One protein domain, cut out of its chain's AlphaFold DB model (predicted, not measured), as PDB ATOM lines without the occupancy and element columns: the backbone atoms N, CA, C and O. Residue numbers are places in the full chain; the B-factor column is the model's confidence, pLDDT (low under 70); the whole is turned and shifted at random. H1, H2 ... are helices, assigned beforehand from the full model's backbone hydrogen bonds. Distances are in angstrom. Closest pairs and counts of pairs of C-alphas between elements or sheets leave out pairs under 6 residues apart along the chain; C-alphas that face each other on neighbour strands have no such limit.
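What this domain is: This is residues 217 to 250 and 260 to 348 of the 354 residues of an uncharacterized protein of Purpureocillium lilacinum (UniProt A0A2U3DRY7). Three nearly aligned helices, H1, H2 and H3, have their centres in a triangle, and the short H4 and H5 bridge H1 and H3. H6 is an arm that meets H1 near one end and runs away steeply. The printed part has 123 residues with six named helices, H1 to H6 in chain order, and no named strand: all helix. It is compact, with a radius of gyration of the C-alphas of 15.3 A and spans of 48 by 33 by 28 A.

Where its parts are: Find C-alpha 227 at (10.907, 33.712, 42.381); from there H1 runs 30.3 A to residue 248. Next come H2, residues 262 to 273, 16.1 A, and H3, residues 292 to 301, 14.3 A. H4, residues 307 to 310, spans 4.9 A, and H5, residues 314 to 318, 7.7 A. H6, residues 322 to 338, runs 25.6 A to C-alpha 338 at (-7.251, 16.598, 33.145).

How they stand to each other: Start at the hub, H1. Its residues 230 to 237 touch H2, opposite ways at a shallow tilt of 12 degrees; closest are C-alphas 230 and 271, 6.9 A. H2 and H3 form a hairpin at 23 degrees, with C-alphas 265 and 298 closest, 6.3 A. H1 touches H5 at C-alphas 228 and 318, 4.8 A, and H4 at 242 and 307, 6.2 A. H3 touches H5 at C-alphas 293 and 315, 5.2 A. H1 and H6 only just touch, with 3 pairs of C-alphas within 8 A, closest 229 and 325, 6.6 A, at a steep tilt of 66 degrees. Every O i to N i+4 pair is within hydrogen-bond range in H2 and H3, against 17 of 18 in H1, 10 of 13 in H6 and 0 of 1 in H5, where 2 of 2 O i to N i+3 pairs are; H4 is too short for such a pair.

The domain as a whole: C-alphas 250 and 338 are farthest apart, 49.5 A. Residues 251 to 259 are not printed, and C-alphas 250 and 260 stand 15.9 A apart across this cut. The link from H2 to H3 is long, 18 residues. Low pLDDT, under 70, marks 28 residues, among them 243 to 250 and 335 to 348.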
ATOM      1  N   VAL A 217       3.537  20.872  48.766       77.12
ATOM      2  CA  VAL A 217       4.333  19.823  48.109       77.12
ATOM      3  C   VAL A 217       3.877  19.596  46.666       77.12
ATOM      4  O   VAL A 217       4.700  19.318  45.804       77.12
ATOM      5  N   GLU A 218       2.586  19.757  46.376       75.44
ATOM      6  CA  GLU A 218       2.035  19.550  45.026       75.44
ATOM      7  C   GLU A 218       2.360  20.698  44.071       75.44
ATOM      8  O   GLU A 218       2.301  20.535  42.853       75.44
ATOM      9  N   ILE A 219       2.684  21.868  44.623       82.31
ATOM     10  CA  ILE A 219       3.072  23.052  43.854       82.31
ATOM     11  C   ILE A 219       4.582  23.220  43.754       82.31
ATOM     12  O   ILE A 219       5.070  23.957  42.891       82.31
ATOM     13  N   ALA A 220       5.313  22.564  44.653       80.38
ATOM     14  CA  ALA A 220       6.751  22.465  44.588       80.38
ATOM     15  C   ALA A 220       7.137  21.925  43.205       80.38
ATOM     16  O   ALA A 220       6.397  21.139  42.609       80.38
ATOM     17  N   ARG A 221       8.269  22.375  42.648       72.12
ATOM     18  CA  ARG A 221       8.712  21.970  41.297       72.12
ATOM     19  C   ARG A 221       7.846  22.440  40.124       72.12
ATOM     20  O   ARG A 221       8.183  22.153  38.972       72.12
ATOM     21  N   SER A 222       6.744  23.146  40.368       80.56
ATOM     22  CA  SER A 222       5.904  23.659  39.290       80.56
ATOM     23  C   SER A 222       6.705  24.610  38.402       80.56
ATOM     24  O   SER A 222       7.302  25.567  38.887       80.56
ATOM     25  N   ARG A 223       6.641  24.423  37.077       79.56
ATOM     26  CA  ARG A 223       7.203  25.372  36.089       79.56
ATOM     27  C   ARG A 223       6.605  26.781  36.184       79.56
ATOM     28  O   ARG A 223       7.078  27.710  35.545       79.56
ATOM     29  N   PHE A 224       5.505  26.922  36.920       84.00
ATOM     30  CA  PHE A 224       4.846  28.199  37.169       84.00
ATOM     31  C   PHE A 224       5.291  28.834  38.481       84.00
ATOM     32  O   PHE A 224       4.845  29.936  38.799       84.00
ATOM     33  N   LEU A 225       6.125  28.166  39.271       89.75
ATOM     34  CA  LEU A 225       6.692  28.757  40.463       89.75
ATOM     35  C   LEU A 225       7.788  29.734  40.025       89.75
ATOM     36  O   LEU A 225       8.847  29.328  39.561       89.75
ATOM     37  N   SER A 226       7.497  31.031  40.107       92.38
ATOM     38  CA  SER A 226       8.478  32.097  39.897       92.38
ATOM     39  C   SER A 226       9.097  32.509  41.226       92.38
ATOM     40  O   SER A 226       8.499  32.300  42.281       92.38
ATOM     41  N   GLU A 227      10.253  33.167  41.185       93.19
ATOM     42  CA  GLU A 227      10.907  33.712  42.381       93.19
ATOM     43  C   GLU A 227       9.962  34.595  43.212       93.19
ATOM     44  O   GLU A 227       9.895  34.445  44.427       93.19
ATOM     45  N   ALA A 228       9.141  35.428  42.564       94.19
ATOM     46  CA  ALA A 228       8.118  36.231  43.234       94.19
ATOM     47  C   ALA A 228       7.093  35.380  44.008       94.19
ATOM     48  O   ALA A 228       6.713  35.725  45.125       94.19
ATOM     49  N   ARG A 229       6.654  34.247  43.438       93.75
ATOM     50  CA  ARG A 229       5.729  33.308  44.099       93.75
ATOM     51  C   ARG A 229       6.399  32.583  45.258       93.75
ATOM     52  O   ARG A 229       5.782  32.462  46.311       93.75
ATOM     53  N   VAL A 230       7.651  32.156  45.083       93.31
ATOM     54  CA  VAL A 230       8.461  31.573  46.164       93.31
ATOM     55  C   VAL A 230       8.598  32.578  47.308       93.31
ATOM     56  O   VAL A 230       8.261  32.249  48.441       93.31
ATOM     57  N   ALA A 231       8.995  33.818  47.013       95.00
ATOM     58  CA  ALA A 231       9.121  34.886  47.997       95.00
ATOM     59  C   ALA A 231       7.800  35.144  48.737       95.00
ATOM     60  O   ALA A 231       7.804  35.236  49.959       95.00
ATOM     61  N   THR A 232       6.659  35.189  48.035       94.25
ATOM     62  CA  THR A 232       5.338  35.337  48.669       94.25
ATOM     63  C   THR A 232       5.000  34.167  49.605       94.25
ATOM     64  O   THR A 232       4.492  34.407  50.697       94.25
ATOM     65  N   ILE A 233       5.285  32.916  49.221       92.44
ATOM     66  CA  ILE A 233       5.044  31.737  50.078       92.44
ATOM     67  C   ILE A 233       5.949  31.773  51.316       92.44
ATOM     68  O   ILE A 233       5.485  31.552  52.434       92.44
ATOM     69  N   LEU A 234       7.234  32.079  51.130       92.31
ATOM     70  CA  LEU A 234       8.204  32.156  52.223       92.31
ATOM     71  C   LEU A 234       7.905  33.315  53.183       92.31
ATOM     72  O   LEU A 234       8.078  33.147  54.385       92.31
ATOM     73  N   ASP A 235       7.411  34.453  52.686       92.62
ATOM     74  CA  ASP A 235       6.983  35.600  53.502       92.62
ATOM     75  C   ASP A 235       5.793  35.224  54.397       92.62
ATOM     76  O   ASP A 235       5.817  35.466  55.607       92.62
ATOM     77  N   GLN A 236       4.793  34.537  53.829       89.88
ATOM     78  CA  GLN A 236       3.662  33.997  54.591       89.88
ATOM     79  C   GLN A 236       4.145  32.999  55.651       89.88
ATOM     80  O   GLN A 236       3.769  33.128  56.815       89.88
ATOM     81  N   GLY A 237       5.057  32.085  55.307       86.50
ATOM     82  CA  GLY A 237       5.688  31.179  56.270       86.50
ATOM     83  C   GLY A 237       6.415  31.921  57.397       86.50
ATOM     84  O   GLY A 237       6.144  31.686  58.573       86.50
ATOM     85  N   LEU A 238       7.286  32.874  57.065       87.31
ATOM     86  CA  LEU A 238       8.039  33.676  58.035       87.31
ATOM     87  C   LEU A 238       7.140  34.468  58.984       87.31
ATOM     88  O   LEU A 238       7.433  34.522  60.176       87.31
ATOM     89  N   SER A 239       6.038  35.041  58.491       85.62
ATOM     90  CA  SER A 239       5.077  35.757  59.342       85.62
ATOM     91  C   SER A 239       4.488  34.865  60.447       85.62
ATOM     92  O   SER A 239       4.282  35.319  61.572       85.62
ATOM     93  N   THR A 240       4.308  33.562  60.180       80.62
ATOM     94  CA  THR A 240       3.871  32.605  61.212       80.62
ATOM     95  C   THR A 240       4.963  32.333  62.244       80.62
ATOM     96  O   THR A 240       4.682  32.217  63.440       80.62
ATOM     97  N   TYR A 241       6.221  32.278  61.803       77.31
ATOM     98  CA  TYR A 241       7.367  32.043  62.673       77.31
ATOM     99  C   TYR A 241       7.681  33.238  63.573       77.31
ATOM    100  O   TYR A 241       8.083  33.029  64.712       77.31
ATOM    101  N   THR A 242       7.466  34.480  63.129       74.25
ATOM    102  CA  THR A 242       7.649  35.661  63.993       74.25
ATOM    103  C   THR A 242       6.634  35.698  65.133       74.25
ATOM    104  O   THR A 242       6.993  36.034  66.260       74.25
ATOM    105  N   VAL A 243       5.393  35.276  64.877       69.19
ATOM    106  CA  VAL A 243       4.342  35.170  65.905       69.19
ATOM    107  C   VAL A 243       4.687  34.082  66.923       69.19
ATOM    108  O   VAL A 243       4.589  34.309  68.127       69.19
ATOM    109  N   LYS A 244       5.174  32.923  66.460       63.44
ATOM    110  CA  LYS A 244       5.611  31.831  67.345       63.44
ATOM    111  C   LYS A 244       6.895  32.140  68.101       63.44
ATOM    112  O   LYS A 244       6.957  31.882  69.295       63.44
ATOM    113  N   GLY A 245       7.891  32.735  67.449       57.09
ATOM    114  CA  GLY A 245       9.156  33.127  68.071       57.09
ATOM    115  C   GLY A 245       8.972  34.172  69.173       57.09
ATOM    116  O   GLY A 245       9.682  34.132  70.173       57.09
ATOM    117  N   GLY A 246       7.965  35.048  69.054       48.97
ATOM    118  CA  GLY A 246       7.552  35.949  70.135       48.97
ATOM    119  C   GLY A 246       6.957  35.228  71.355       48.97
ATOM    120  O   GLY A 246       7.074  35.729  72.469       48.97
ATOM    121  N   LEU A 247       6.369  34.042  71.166       43.88
ATOM    122  CA  LEU A 247       5.760  33.225  72.222       43.88
ATOM    123  C   LEU A 247       6.744  32.196  72.816       43.88
ATOM    124  O   LEU A 247       6.752  31.972  74.025       43.88
ATOM    125  N   GLU A 248       7.623  31.603  72.002       41.84
ATOM    126  CA  GLU A 248       8.732  30.748  72.458       41.84
ATOM    127  C   GLU A 248       9.847  31.559  73.138       41.84
ATOM    128  O   GLU A 248      10.511  31.055  74.045       41.84
ATOM    129  N   GLY A 249       9.978  32.848  72.805       35.12
ATOM    130  CA  GLY A 249      10.782  33.824  73.546       35.12
ATOM    131  C   GLY A 249      10.373  33.985  75.018       35.12
ATOM    132  O   GLY A 249      11.165  34.474  75.816       35.12
ATOM    133  N   CYS A 250       9.191  33.500  75.422       33.12
ATOM    134  CA  CYS A 250       8.789  33.402  76.829       33.12
ATOM    135  C   CYS A 250       9.270  32.111  77.530       33.12
ATOM    136  O   CYS A 250       9.098  31.980  78.741       33.12
ATOM    137  N   ASN A 260      15.847  28.136  65.043       78.19
ATOM    138  CA  ASN A 260      15.924  26.976  64.163       78.19
ATOM    139  C   ASN A 260      15.338  27.314  62.783       78.19
ATOM    140  O   ASN A 260      14.133  27.205  62.556       78.19
ATOM    141  N   THR A 261      16.201  27.707  61.850       85.25
ATOM    142  CA  THR A 261      15.857  28.024  60.455       85.25
ATOM    143  C   THR A 261      15.778  26.784  59.558       85.25
ATOM    144  O   THR A 261      15.334  26.883  58.412       85.25
ATOM    145  N   SER A 262      16.139  25.597  60.064       83.62
ATOM    146  CA  SER A 262      16.194  24.352  59.279       83.62
ATOM    147  C   SER A 262      14.884  24.015  58.550       83.62
ATOM    148  O   SER A 262      14.950  23.630  57.379       83.62
ATOM    149  N   PRO A 263      13.686  24.163  59.160       83.19
ATOM    150  CA  PRO A 263      12.426  23.922  58.454       83.19
ATOM    151  C   PRO A 263      12.212  24.878  57.276       83.19
ATOM    152  O   PRO A 263      11.767  24.451  56.213       83.19
ATOM    153  N   LEU A 264      12.582  26.152  57.434       87.50
ATOM    154  CA  LEU A 264      12.446  27.165  56.389       87.50
ATOM    155  C   LEU A 264      13.450  26.954  55.250       87.50
ATOM    156  O   LEU A 264      13.099  27.112  54.080       87.50
ATOM    157  N   LYS A 265      14.672  26.521  55.579       88.12
ATOM    158  CA  LYS A 265      15.676  26.106  54.592       88.12
ATOM    159  C   LYS A 265      15.167  24.935  53.768       88.12
ATOM    160  O   LYS A 265      15.180  24.991  52.540       88.12
ATOM    161  N   ARG A 266      14.648  23.909  54.444       86.38
ATOM    162  CA  ARG A 266      14.044  22.751  53.789       86.38
ATOM    163  C   ARG A 266      12.888  23.158  52.881       86.38
ATOM    164  O   ARG A 266      12.890  22.754  51.728       86.38
ATOM    165  N   LEU A 267      11.960  23.986  53.361       87.94
ATOM    166  CA  LEU A 267      10.839  24.475  52.553       87.94
ATOM    167  C   LEU A 267      11.319  25.236  51.312       87.94
ATOM    168  O   LEU A 267      10.813  24.999  50.223       87.94
ATOM    169  N   THR A 268      12.309  26.119  51.458       90.25
ATOM    170  CA  THR A 268      12.885  26.869  50.328       90.25
ATOM    171  C   THR A 268      13.451  25.924  49.271       90.25
ATOM    172  O   THR A 268      13.136  26.059  48.091       90.25
ATOM    173  N   VAL A 269      14.242  24.935  49.694       89.19
ATOM    174  CA  VAL A 269      14.829  23.935  48.795       89.19
ATOM    175  C   VAL A 269      13.741  23.075  48.145       89.19
ATOM    176  O   VAL A 269      13.776  22.896  46.933       89.19
ATOM    177  N   GLU A 270      12.742  22.607  48.902       87.38
ATOM    178  CA  GLU A 270      11.619  21.834  48.352       87.38
ATOM    179  C   GLU A 270      10.820  22.660  47.344       87.38
ATOM    180  O   GLU A 270      10.531  22.163  46.270       87.38
ATOM    181  N   LEU A 271      10.508  23.930  47.606       88.81
ATOM    182  CA  LEU A 271       9.794  24.770  46.638       88.81
ATOM    183  C   LEU A 271      10.572  24.894  45.322       88.81
ATOM    184  O   LEU A 271       9.999  24.742  44.242       88.81
ATOM    185  N   VAL A 272      11.878  25.132  45.421       88.75
ATOM    186  CA  VAL A 272      12.738  25.407  44.270       88.75
ATOM    187  C   VAL A 272      13.068  24.140  43.470       88.75
ATOM    188  O   VAL A 272      12.948  24.141  42.244       88.75
ATOM    189  N   ASN A 273      13.440  23.052  44.146       85.75
ATOM    190  CA  ASN A 273      13.885  21.795  43.529       85.75
ATOM    191  C   ASN A 273      12.778  20.748  43.399       85.75
ATOM    192  O   ASN A 273      12.917  19.789  42.640       85.75
ATOM    193  N   GLY A 274      11.698  20.909  44.163       81.00
ATOM    194  CA  GLY A 274      10.625  19.937  44.357       81.00
ATOM    195  C   GLY A 274      10.991  18.703  45.171       81.00
ATOM    196  O   GLY A 274      10.185  17.783  45.270       81.00
ATOM    197  N   ASP A 275      12.192  18.661  45.733       80.12
ATOM    198  CA  ASP A 275      12.621  17.666  46.701       80.12
ATOM    199  C   ASP A 275      13.658  18.270  47.656       80.12
ATOM    200  O   ASP A 275      14.236  19.330  47.416       80.12
ATOM    201  N   TYR A 276      13.862  17.590  48.782       76.44
ATOM    202  CA  TYR A 276      14.949  17.869  49.708       76.44
ATOM    203  C   TYR A 276      15.802  16.616  49.827       76.44
ATOM    204  O   TYR A 276      15.394  15.641  50.467       76.44
ATOM    205  N   ASN A 277      16.985  16.623  49.213       75.62
ATOM    206  CA  ASN A 277      17.914  15.520  49.399       75.62
ATOM    207  C   ASN A 277      18.455  15.553  50.840       75.62
ATOM    208  O   ASN A 277      19.116  16.503  51.265       75.62
ATOM    209  N   LYS A 278      18.186  14.483  51.599       65.38
ATOM    210  CA  LYS A 278      18.662  14.306  52.981       65.38
ATOM    211  C   LYS A 278      20.186  14.246  53.086       65.38
ATOM    212  O   LYS A 278      20.707  14.447  54.178       65.38
ATOM    213  N   GLU A 279      20.889  14.015  51.980       70.44
ATOM    214  CA  GLU A 279      22.355  14.021  51.905       70.44
ATOM    215  C   GLU A 279      22.970  15.424  52.075       70.44
ATOM    216  O   GLU A 279      24.184  15.581  52.000       70.44
ATOM    217  N   GLY A 280      22.152  16.454  52.322       58.56
ATOM    218  CA  GLY A 280      22.631  17.789  52.679       58.56
ATOM    219  C   GLY A 280      23.028  18.650  51.482       58.56
ATOM    220  O   GLY A 280      23.529  19.759  51.668       58.56
ATOM    221  N   TYR A 281      22.771  18.192  50.253       59.91
ATOM    222  CA  TYR A 281      22.906  19.034  49.068       59.91
ATOM    223  C   TYR A 281      21.817  20.109  49.064       59.91
ATOM    224  O   TYR A 281      20.659  19.856  48.746       59.91
ATOM    225  N   CYS A 282      22.216  21.332  49.407       61.56
ATOM    226  CA  CYS A 282      21.356  22.517  49.443       61.56
ATOM    227  C   CYS A 282      21.298  23.240  48.084       61.56
ATOM    228  O   CYS A 282      21.031  24.438  48.036       61.56
ATOM    229  N   GLY A 283      21.657  22.560  46.991       70.56
ATOM    230  CA  GLY A 283      21.840  23.208  45.697       70.56
ATOM    231  C   GLY A 283      20.524  23.437  44.960       70.56
ATOM    232  O   GLY A 283      19.674  22.556  44.977       70.56
ATOM    233  N   ILE A 284      20.368  24.574  44.276       77.50
ATOM    234  CA  ILE A 284      19.231  24.837  43.385       77.50
ATOM    235  C   ILE A 284      19.440  24.107  42.052       77.50
ATOM    236  O   ILE A 284      20.288  24.486  41.241       77.50
ATOM    237  N   THR A 285      18.658  23.057  41.812       79.56
ATOM    238  CA  THR A 285      18.730  22.240  40.590       79.56
ATOM    239  C   THR A 285      17.805  22.747  39.489       79.56
ATOM    240  O   THR A 285      18.037  22.456  38.318       79.56
ATOM    241  N   ASN A 286      16.779  23.529  39.838       77.88
ATOM    242  CA  ASN A 286      15.843  24.092  38.874       77.88
ATOM    243  C   ASN A 286      16.434  25.342  38.194       77.88
ATOM    244  O   ASN A 286      16.527  26.390  38.838       77.88
ATOM    245  N   PRO A 287      16.782  25.286  36.893       79.00
ATOM    246  CA  PRO A 287      17.462  26.383  36.207       79.00
ATOM    247  C   PRO A 287      16.622  27.664  36.131       79.00
ATOM    248  O   PRO A 287      17.181  28.752  36.065       79.00
ATOM    249  N   GLN A 288      15.288  27.564  36.179       81.56
ATOM    250  CA  GLN A 288      14.398  28.732  36.135       81.56
ATOM    251  C   GLN A 288      14.394  29.532  37.444       81.56
ATOM    252  O   GLN A 288      13.936  30.671  37.465       81.56
ATOM    253  N   LEU A 289      14.887  28.933  38.530       82.50
ATOM    254  CA  LEU A 289      14.899  29.503  39.876       82.50
ATOM    255  C   LEU A 289      16.322  29.672  40.425       82.50
ATOM    256  O   LEU A 289      16.503  29.882  41.620       82.50
ATOM    257  N   GLN A 290      17.342  29.620  39.564       84.81
ATOM    258  CA  GLN A 290      18.727  29.941  39.920       84.81
ATOM    259  C   GLN A 290      18.929  31.462  40.025       84.81
ATOM    260  O   GLN A 290      19.702  32.046  39.270       84.81
ATOM    261  N   SER A 291      18.212  32.118  40.940       90.06
ATOM    262  CA  SER A 291      18.403  33.542  41.216       90.06
ATOM    263  C   SER A 291      19.457  33.759  42.299       90.06
ATOM    264  O   SER A 291      19.555  32.986  43.254       90.06
ATOM    265  N   GLU A 292      20.228  34.840  42.172       92.94
ATOM    266  CA  GLU A 292      21.197  35.260  43.192       92.94
ATOM    267  C   GLU A 292      20.507  35.474  44.548       92.94
ATOM    268  O   GLU A 292      20.995  34.989  45.563       92.94
ATOM    269  N   ASN A 293      19.303  36.065  44.570       94.69
ATOM    270  CA  ASN A 293      18.590  36.297  45.828       94.69
ATOM    271  C   ASN A 293      18.171  34.995  46.531       94.69
ATOM    272  O   ASN A 293      18.105  34.975  47.757       94.69
ATOM    273  N   LEU A 294      17.832  33.926  45.802       92.69
ATOM    274  CA  LEU A 294      17.466  32.647  46.423       92.69
ATOM    275  C   LEU A 294      18.687  31.962  47.042       92.69
ATOM    276  O   LEU A 294      18.591  31.421  48.145       92.69
ATOM    277  N   TRP A 295      19.835  32.018  46.365       91.81
ATOM    278  CA  TRP A 295      21.098  31.516  46.904       91.81
ATOM    279  C   TRP A 295      21.563  32.312  48.122       91.81
ATOM    280  O   TRP A 295      21.905  31.707  49.142       91.81
ATOM    281  N   ASP A 296      21.513  33.642  48.041       93.44
ATOM    282  CA  ASP A 296      21.828  34.532  49.157       93.44
ATOM    283  C   ASP A 296      20.914  34.236  50.348       93.44
ATOM    284  O   ASP A 296      21.403  33.998  51.450       93.44
ATOM    285  N   PHE A 297      19.603  34.105  50.112       93.50
ATOM    286  CA  PHE A 297      18.640  33.776  51.162       93.50
ATOM    287  C   PHE A 297      18.944  32.429  51.830       93.50
ATOM    288  O   PHE A 297      18.939  32.332  53.055       93.50
ATOM    289  N   LEU A 298      19.240  31.382  51.049       91.44
ATOM    290  CA  LEU A 298      19.615  30.068  51.584       91.44
ATOM    291  C   LEU A 298      20.908  30.123  52.409       91.44
ATOM    292  O   LEU A 298      20.990  29.462  53.443       91.44
ATOM    293  N   SER A 299      21.896  30.906  51.969       90.50
ATOM    294  CA  SER A 299      23.141  31.139  52.710       90.50
ATOM    295  C   SER A 299      22.883  31.881  54.021       90.50
ATOM    296  O   SER A 299      23.507  31.603  55.043       90.50
ATOM    297  N   ASP A 300      21.946  32.817  53.999       90.88
ATOM    298  CA  ASP A 300      21.596  33.673  55.119       90.88
ATOM    299  C   ASP A 300      20.762  32.956  56.186       90.88
ATOM    300  O   ASP A 300      20.914  33.239  57.376       90.88
ATOM    301  N   LEU A 301      19.971  31.947  55.806       88.19
ATOM    302  CA  LEU A 301      19.294  31.061  56.760       88.19
ATOM    303  C   LEU A 301      20.269  30.332  57.694       88.19
ATOM    304  O   LEU A 301      19.896  30.047  58.830       88.19
ATOM    305  N   ASP A 302      21.499  30.058  57.254       82.38
ATOM    306  CA  ASP A 302      22.533  29.435  58.093       82.38
ATOM    307  C   ASP A 302      23.248  30.449  59.010       82.38
ATOM    308  O   ASP A 302      23.894  30.055  59.981       82.38
ATOM    309  N   LYS A 303      23.151  31.754  58.713       83.38
ATOM    310  CA  LYS A 303      23.884  32.824  59.417       83.38
ATOM    311  C   LYS A 303      23.029  33.589  60.420       83.38
ATOM    312  O   LYS A 303      23.554  34.061  61.429       83.38
ATOM    313  N   TYR A 304      21.747  33.801  60.126       71.81
ATOM    314  CA  TYR A 304      20.910  34.692  60.923       71.81
ATOM    315  C   TYR A 304      20.280  33.999  62.127       71.81
ATOM    316  O   TYR A 304      19.681  32.934  62.030       71.81
ATOM    317  N   CYS A 305      20.329  34.694  63.264       65.44
ATOM    318  CA  CYS A 305      19.732  34.235  64.514       65.44
ATOM    319  C   CYS A 305      18.286  34.711  64.719       65.44
ATOM    320  O   CYS A 305      17.717  34.400  65.760       65.44
ATOM    321  N   ASN A 306      17.695  35.504  63.812       82.00
ATOM    322  CA  ASN A 306      16.339  36.032  63.999       82.00
ATOM    323  C   ASN A 306      15.541  36.152  62.681       82.00
ATOM    324  O   ASN A 306      16.090  36.464  61.624       82.00
ATOM    325  N   PHE A 307      14.226  35.917  62.759       85.06
ATOM    326  CA  PHE A 307      13.317  35.970  61.605       85.06
ATOM    327  C   PHE A 307      13.044  37.393  61.099       85.06
ATOM    328  O   PHE A 307      12.772  37.575  59.916       85.06
ATOM    329  N   SER A 308      13.153  38.403  61.964       84.69
ATOM    330  CA  SER A 308      12.910  39.809  61.624       84.69
ATOM    331  C   SER A 308      13.911  40.330  60.587       84.69
ATOM    332  O   SER A 308      13.544  41.031  59.651       84.69
ATOM    333  N   THR A 309      15.184  39.958  60.731       87.25
ATOM    334  CA  THR A 309      16.261  40.275  59.791       87.25
ATOM    335  C   THR A 309      16.093  39.485  58.497       87.25
ATOM    336  O   THR A 309      16.250  40.055  57.421       87.25
ATOM    337  N   LEU A 310      15.679  38.214  58.578       89.69
ATOM    338  CA  LEU A 310      15.364  37.416  57.390       89.69
ATOM    339  C   LEU A 310      14.224  38.038  56.569       89.69
ATOM    340  O   LEU A 310      14.334  38.089  55.352       89.69
ATOM    341  N   GLN A 311      13.175  38.581  57.197       90.38
ATOM    342  CA  GLN A 311      12.076  39.262  56.488       90.38
ATOM    343  C   GLN A 311      12.518  40.512  55.704       90.38
ATOM    344  O   GLN A 311      11.824  40.926  54.778       90.38
ATOM    345  N   GLN A 312      13.666  41.104  56.043       92.56
ATOM    346  CA  GLN A 312      14.245  42.246  55.323       92.56
ATOM    347  C   GLN A 312      15.157  41.819  54.160       92.56
ATOM    348  O   GLN A 312      15.734  42.669  53.481       92.56
ATOM    349  N   HIS A 313      15.311  40.513  53.921       94.94
ATOM    350  CA  HIS A 313      16.157  39.987  52.857       94.94
ATOM    351  C   HIS A 313      15.664  40.419  51.463       94.94
ATOM    352  O   HIS A 313      14.461  40.470  51.197       94.94
ATOM    353  N   LYS A 314      16.601  40.661  50.531       96.06
ATOM    354  CA  LYS A 314      16.321  41.170  49.171       96.06
ATOM    355  C   LYS A 314      15.323  40.320  48.381       96.06
ATOM    356  O   LYS A 314      14.581  40.864  47.567       96.06
ATOM    357  N   LEU A 315      15.276  39.014  48.646       96.06
ATOM    358  CA  LEU A 315      14.294  38.086  48.071       96.06
ATOM    359  C   LEU A 315      12.852  38.592  48.251       96.06
ATOM    360  O   LEU A 315      12.047  38.514  47.327       96.06
ATOM    361  N   PHE A 316      12.529  39.173  49.410       95.56
ATOM    362  CA  PHE A 316      11.177  39.642  49.714       95.56
ATOM    363  C   PHE A 316      10.800  40.942  49.004       95.56
ATOM    364  O   PHE A 316       9.617  41.264  48.949       95.56
ATOM    365  N   ASN A 317      11.745  41.634  48.360       94.62
ATOM    366  CA  ASN A 317      11.422  42.749  47.464       94.62
ATOM    367  C   ASN A 317      10.680  42.278  46.204       94.62
ATOM    368  O   ASN A 317      10.019  43.076  45.548       94.62
ATOM    369  N   GLN A 318      10.779  40.986  45.874       92.31
ATOM    370  CA  GLN A 318      10.094  40.373  44.737       92.31
ATOM    371  C   GLN A 318       8.699  39.845  45.094       92.31
ATOM    372  O   GLN A 318       7.993  39.352  44.213       92.31
ATOM    373  N   LYS A 319       8.282  39.898  46.370       92.50
ATOM    374  CA  LYS A 319       7.004  39.308  46.778       92.50
ATOM    375  C   LYS A 319       5.837  40.030  46.110       92.50
ATOM    376  O   LYS A 319       5.742  41.256  46.119       92.50
ATOM    377  N   GLY A 320       4.921  39.253  45.545       90.31
ATOM    378  CA  GLY A 320       3.651  39.770  45.051       90.31
ATOM    379  C   GLY A 320       2.542  39.663  46.091       90.31
ATOM    380  O   GLY A 320       2.693  39.041  47.146       90.31
ATOM    381  N   ALA A 321       1.387  40.238  45.757       90.00
ATOM    382  CA  ALA A 321       0.171  40.067  46.544       90.00
ATOM    383  C   ALA A 321      -0.255  38.580  46.591       90.00
ATOM    384  O   ALA A 321      -0.056  37.877  45.601       90.00
ATOM    385  N   PRO A 322      -0.920  38.094  47.655       86.25
ATOM    386  CA  PRO A 322      -1.297  36.677  47.789       86.25
ATOM    387  C   PRO A 322      -2.054  36.102  46.576       86.25
ATOM    388  O   PRO A 322      -1.818  34.976  46.143       86.25
ATOM    389  N   LYS A 323      -2.866  36.936  45.919       88.00
ATOM    390  CA  LYS A 323      -3.558  36.641  44.655       88.00
ATOM    391  C   LYS A 323      -2.665  36.137  43.509       88.00
ATOM    392  O   LYS A 323      -3.178  35.452  42.628       88.00
ATOM    393  N   ILE A 324      -1.347  36.378  43.511       86.31
ATOM    394  CA  ILE A 324      -0.446  35.800  42.492       86.31
ATOM    395  C   ILE A 324      -0.369  34.267  42.566       86.31
ATOM    396  O   ILE A 324       0.047  33.633  41.590       86.31
ATOM    397  N   LEU A 325      -0.757  33.686  43.709       87.31
ATOM    398  CA  LEU A 325      -0.783  32.247  43.965       87.31
ATOM    399  C   LEU A 325      -2.058  31.576  43.424       87.31
ATOM    400  O   LEU A 325      -2.024  30.380  43.144       87.31
ATOM    401  N   LEU A 326      -3.149  32.327  43.186       83.19
ATOM    402  CA  LEU A 326      -4.416  31.783  42.657       83.19
ATOM    403  C   LEU A 326      -4.206  31.020  41.350       83.19
ATOM    404  O   LEU A 326      -4.673  29.895  41.197       83.19
ATOM    405  N   GLY A 327      -3.457  31.615  40.415       79.38
ATOM    406  CA  GLY A 327      -3.185  30.992  39.119       79.38
ATOM    407  C   GLY A 327      -2.381  29.699  39.233       79.38
ATOM    408  O   GLY A 327      -2.477  28.840  38.363       79.38
ATOM    409  N   LEU A 328      -1.610  29.540  40.310       81.00
ATOM    410  CA  LEU A 328      -0.834  28.337  40.551       81.00
ATOM    411  C   LEU A 328      -1.731  27.198  41.067       81.00
ATOM    412  O   LEU A 328      -1.653  26.087  40.546       81.00
ATOM    413  N   VAL A 329      -2.639  27.501  42.000       78.69
ATOM    414  CA  VAL A 329      -3.636  26.544  42.510       78.69
ATOM    415  C   VAL A 329      -4.616  26.132  41.409       78.69
ATOM    416  O   VAL A 329      -4.863  24.947  41.206       78.69
ATOM    417  N   ALA A 330      -5.134  27.099  40.645       76.94
ATOM    418  CA  ALA A 330      -6.043  26.834  39.533       76.94
ATOM    419  C   ALA A 330      -5.397  25.940  38.464       76.94
ATOM    420  O   ALA A 330      -6.028  24.999  37.986       76.94
ATOM    421  N   TYR A 331      -4.130  26.199  38.120       74.06
ATOM    422  CA  TYR A 331      -3.407  25.378  37.155       74.06
ATOM    423  C   TYR A 331      -3.198  23.951  37.659       74.06
ATOM    424  O   TYR A 331      -3.446  23.005  36.916       74.06
ATOM    425  N   ALA A 332      -2.741  23.787  38.902       71.12
ATOM    426  CA  ALA A 332      -2.516  22.466  39.468       71.12
ATOM    427  C   ALA A 332      -3.834  21.671  39.530       71.12
ATOM    428  O   ALA A 332      -3.874  20.545  39.044       71.12
ATOM    429  N   ASN A 333      -4.939  22.289  39.962       68.81
ATOM    430  CA  ASN A 333      -6.264  21.661  39.940       68.81
ATOM    431  C   ASN A 333      -6.715  21.272  38.525       68.81
ATOM    432  O   ASN A 333      -7.189  20.157  38.317       68.81
ATOM    433  N   TYR A 334      -6.539  22.157  37.539       70.62
ATOM    434  CA  TYR A 334      -6.860  21.852  36.142       70.62
ATOM    435  C   TYR A 334      -6.021  20.685  35.606       70.62
ATOM    436  O   TYR A 334      -6.553  19.778  34.968       70.62
ATOM    437  N   PHE A 335      -4.716  20.685  35.883       63.69
ATOM    438  CA  PHE A 335      -3.801  19.643  35.433       63.69
ATOM    439  C   PHE A 335      -4.138  18.283  36.061       63.69
ATOM    440  O   PHE A 335      -4.205  17.289  35.341       63.69
ATOM    441  N   TYR A 336      -4.418  18.233  37.367       63.12
ATOM    442  CA  TYR A 336      -4.821  16.998  38.050       63.12
ATOM    443  C   TYR A 336      -6.183  16.486  37.577       63.12
ATOM    444  O   TYR A 336      -6.337  15.288  37.328       63.12
ATOM    445  N   HIS A 337      -7.148  17.383  37.358       60.41
ATOM    446  CA  HIS A 337      -8.441  17.018  36.786       60.41
ATOM    447  C   HIS A 337      -8.290  16.424  35.376       60.41
ATOM    448  O   HIS A 337      -8.854  15.371  35.082       60.41
ATOM    449  N   TRP A 338      -7.477  17.052  34.519       58.69
ATOM    450  CA  TRP A 338      -7.251  16.598  33.145       58.69
ATOM    451  C   TRP A 338      -6.499  15.264  33.067       58.69
ATOM    452  O   TRP A 338      -6.805  14.430  32.218       58.69
ATOM    453  N   MET A 339      -5.556  15.025  33.979       59.28
ATOM    454  CA  MET A 339      -4.806  13.767  34.046       59.28
ATOM    455  C   MET A 339      -5.634  12.593  34.598       59.28
ATOM    456  O   MET A 339      -5.115  11.479  34.677       59.28
ATOM    457  N   GLY A 340      -6.895  12.816  35.003       48.09
ATOM    458  CA  GLY A 340      -7.770  11.782  35.573       48.09
ATOM    459  C   GLY A 340      -7.233  11.175  36.872       48.09
ATOM    460  O   GLY A 340      -7.687  10.118  37.305       48.09
ATOM    461  N   LYS A 341      -6.242  11.832  37.478       51.41
ATOM    462  CA  LYS A 341      -5.587  11.445  38.718       51.41
ATOM    463  C   LYS A 341      -5.661  12.659  39.631       51.41
ATOM    464  O   LYS A 341      -4.879  13.597  39.480       51.41
ATOM    465  N   TYR A 342      -6.603  12.630  40.576       47.72
ATOM    466  CA  TYR A 342      -6.432  13.384  41.821       47.72
ATOM    467  C   TYR A 342      -5.025  13.077  42.355       47.72
ATOM    468  O   TYR A 342      -4.572  11.947  42.135       47.72
ATOM    469  N   PRO A 343      -4.308  14.073  42.905       49.03
ATOM    470  CA  PRO A 343      -2.858  14.124  42.862       49.03
ATOM    471  C   PRO A 343      -2.233  12.772  43.219       49.03
ATOM    472  O   PRO A 343      -2.637  12.171  44.219       49.03
ATOM    473  N   PRO A 344      -1.298  12.267  42.387       42.88
ATOM    474  CA  PRO A 344      -0.571  11.044  42.685       42.88
ATOM    475  C   PRO A 344      -0.067  11.140  44.122       42.88
ATOM    476  O   PRO A 344       0.477  12.174  44.520       42.88
ATOM    477  N   SER A 345      -0.272  10.079  44.902       48.16
ATOM    478  CA  SER A 345       0.275  10.023  46.254       48.16
ATOM    479  C   SER A 345       1.771  10.352  46.186       48.16
ATOM    480  O   SER A 345       2.423  10.113  45.164       48.16
ATOM    481  N   SER A 346       2.366  10.885  47.255       41.22
ATOM    482  CA  SER A 346       3.821  11.134  47.265       41.22
ATOM    483  C   SER A 346       4.607   9.886  46.819       41.22
ATOM    484  O   SER A 346       5.606   9.978  46.113       41.22
ATOM    485  N   ARG A 347       4.070   8.702  47.130       42.97
ATOM    486  CA  ARG A 347       4.547   7.390  46.699       42.97
ATOM    487  C   ARG A 347       4.526   7.186  45.179       42.97
ATOM    488  O   ARG A 347       5.495   6.654  44.648       42.97
ATOM    489  N   ASP A 348       3.480   7.626  44.489       41.38
ATOM    490  CA  ASP A 348       3.362   7.566  43.026       41.38
ATOM    491  C   ASP A 348       4.353   8.516  42.334       41.38
ATOM    492  O   ASP A 348       4.917   8.173  41.293       41.38
TER     493      ASP A 348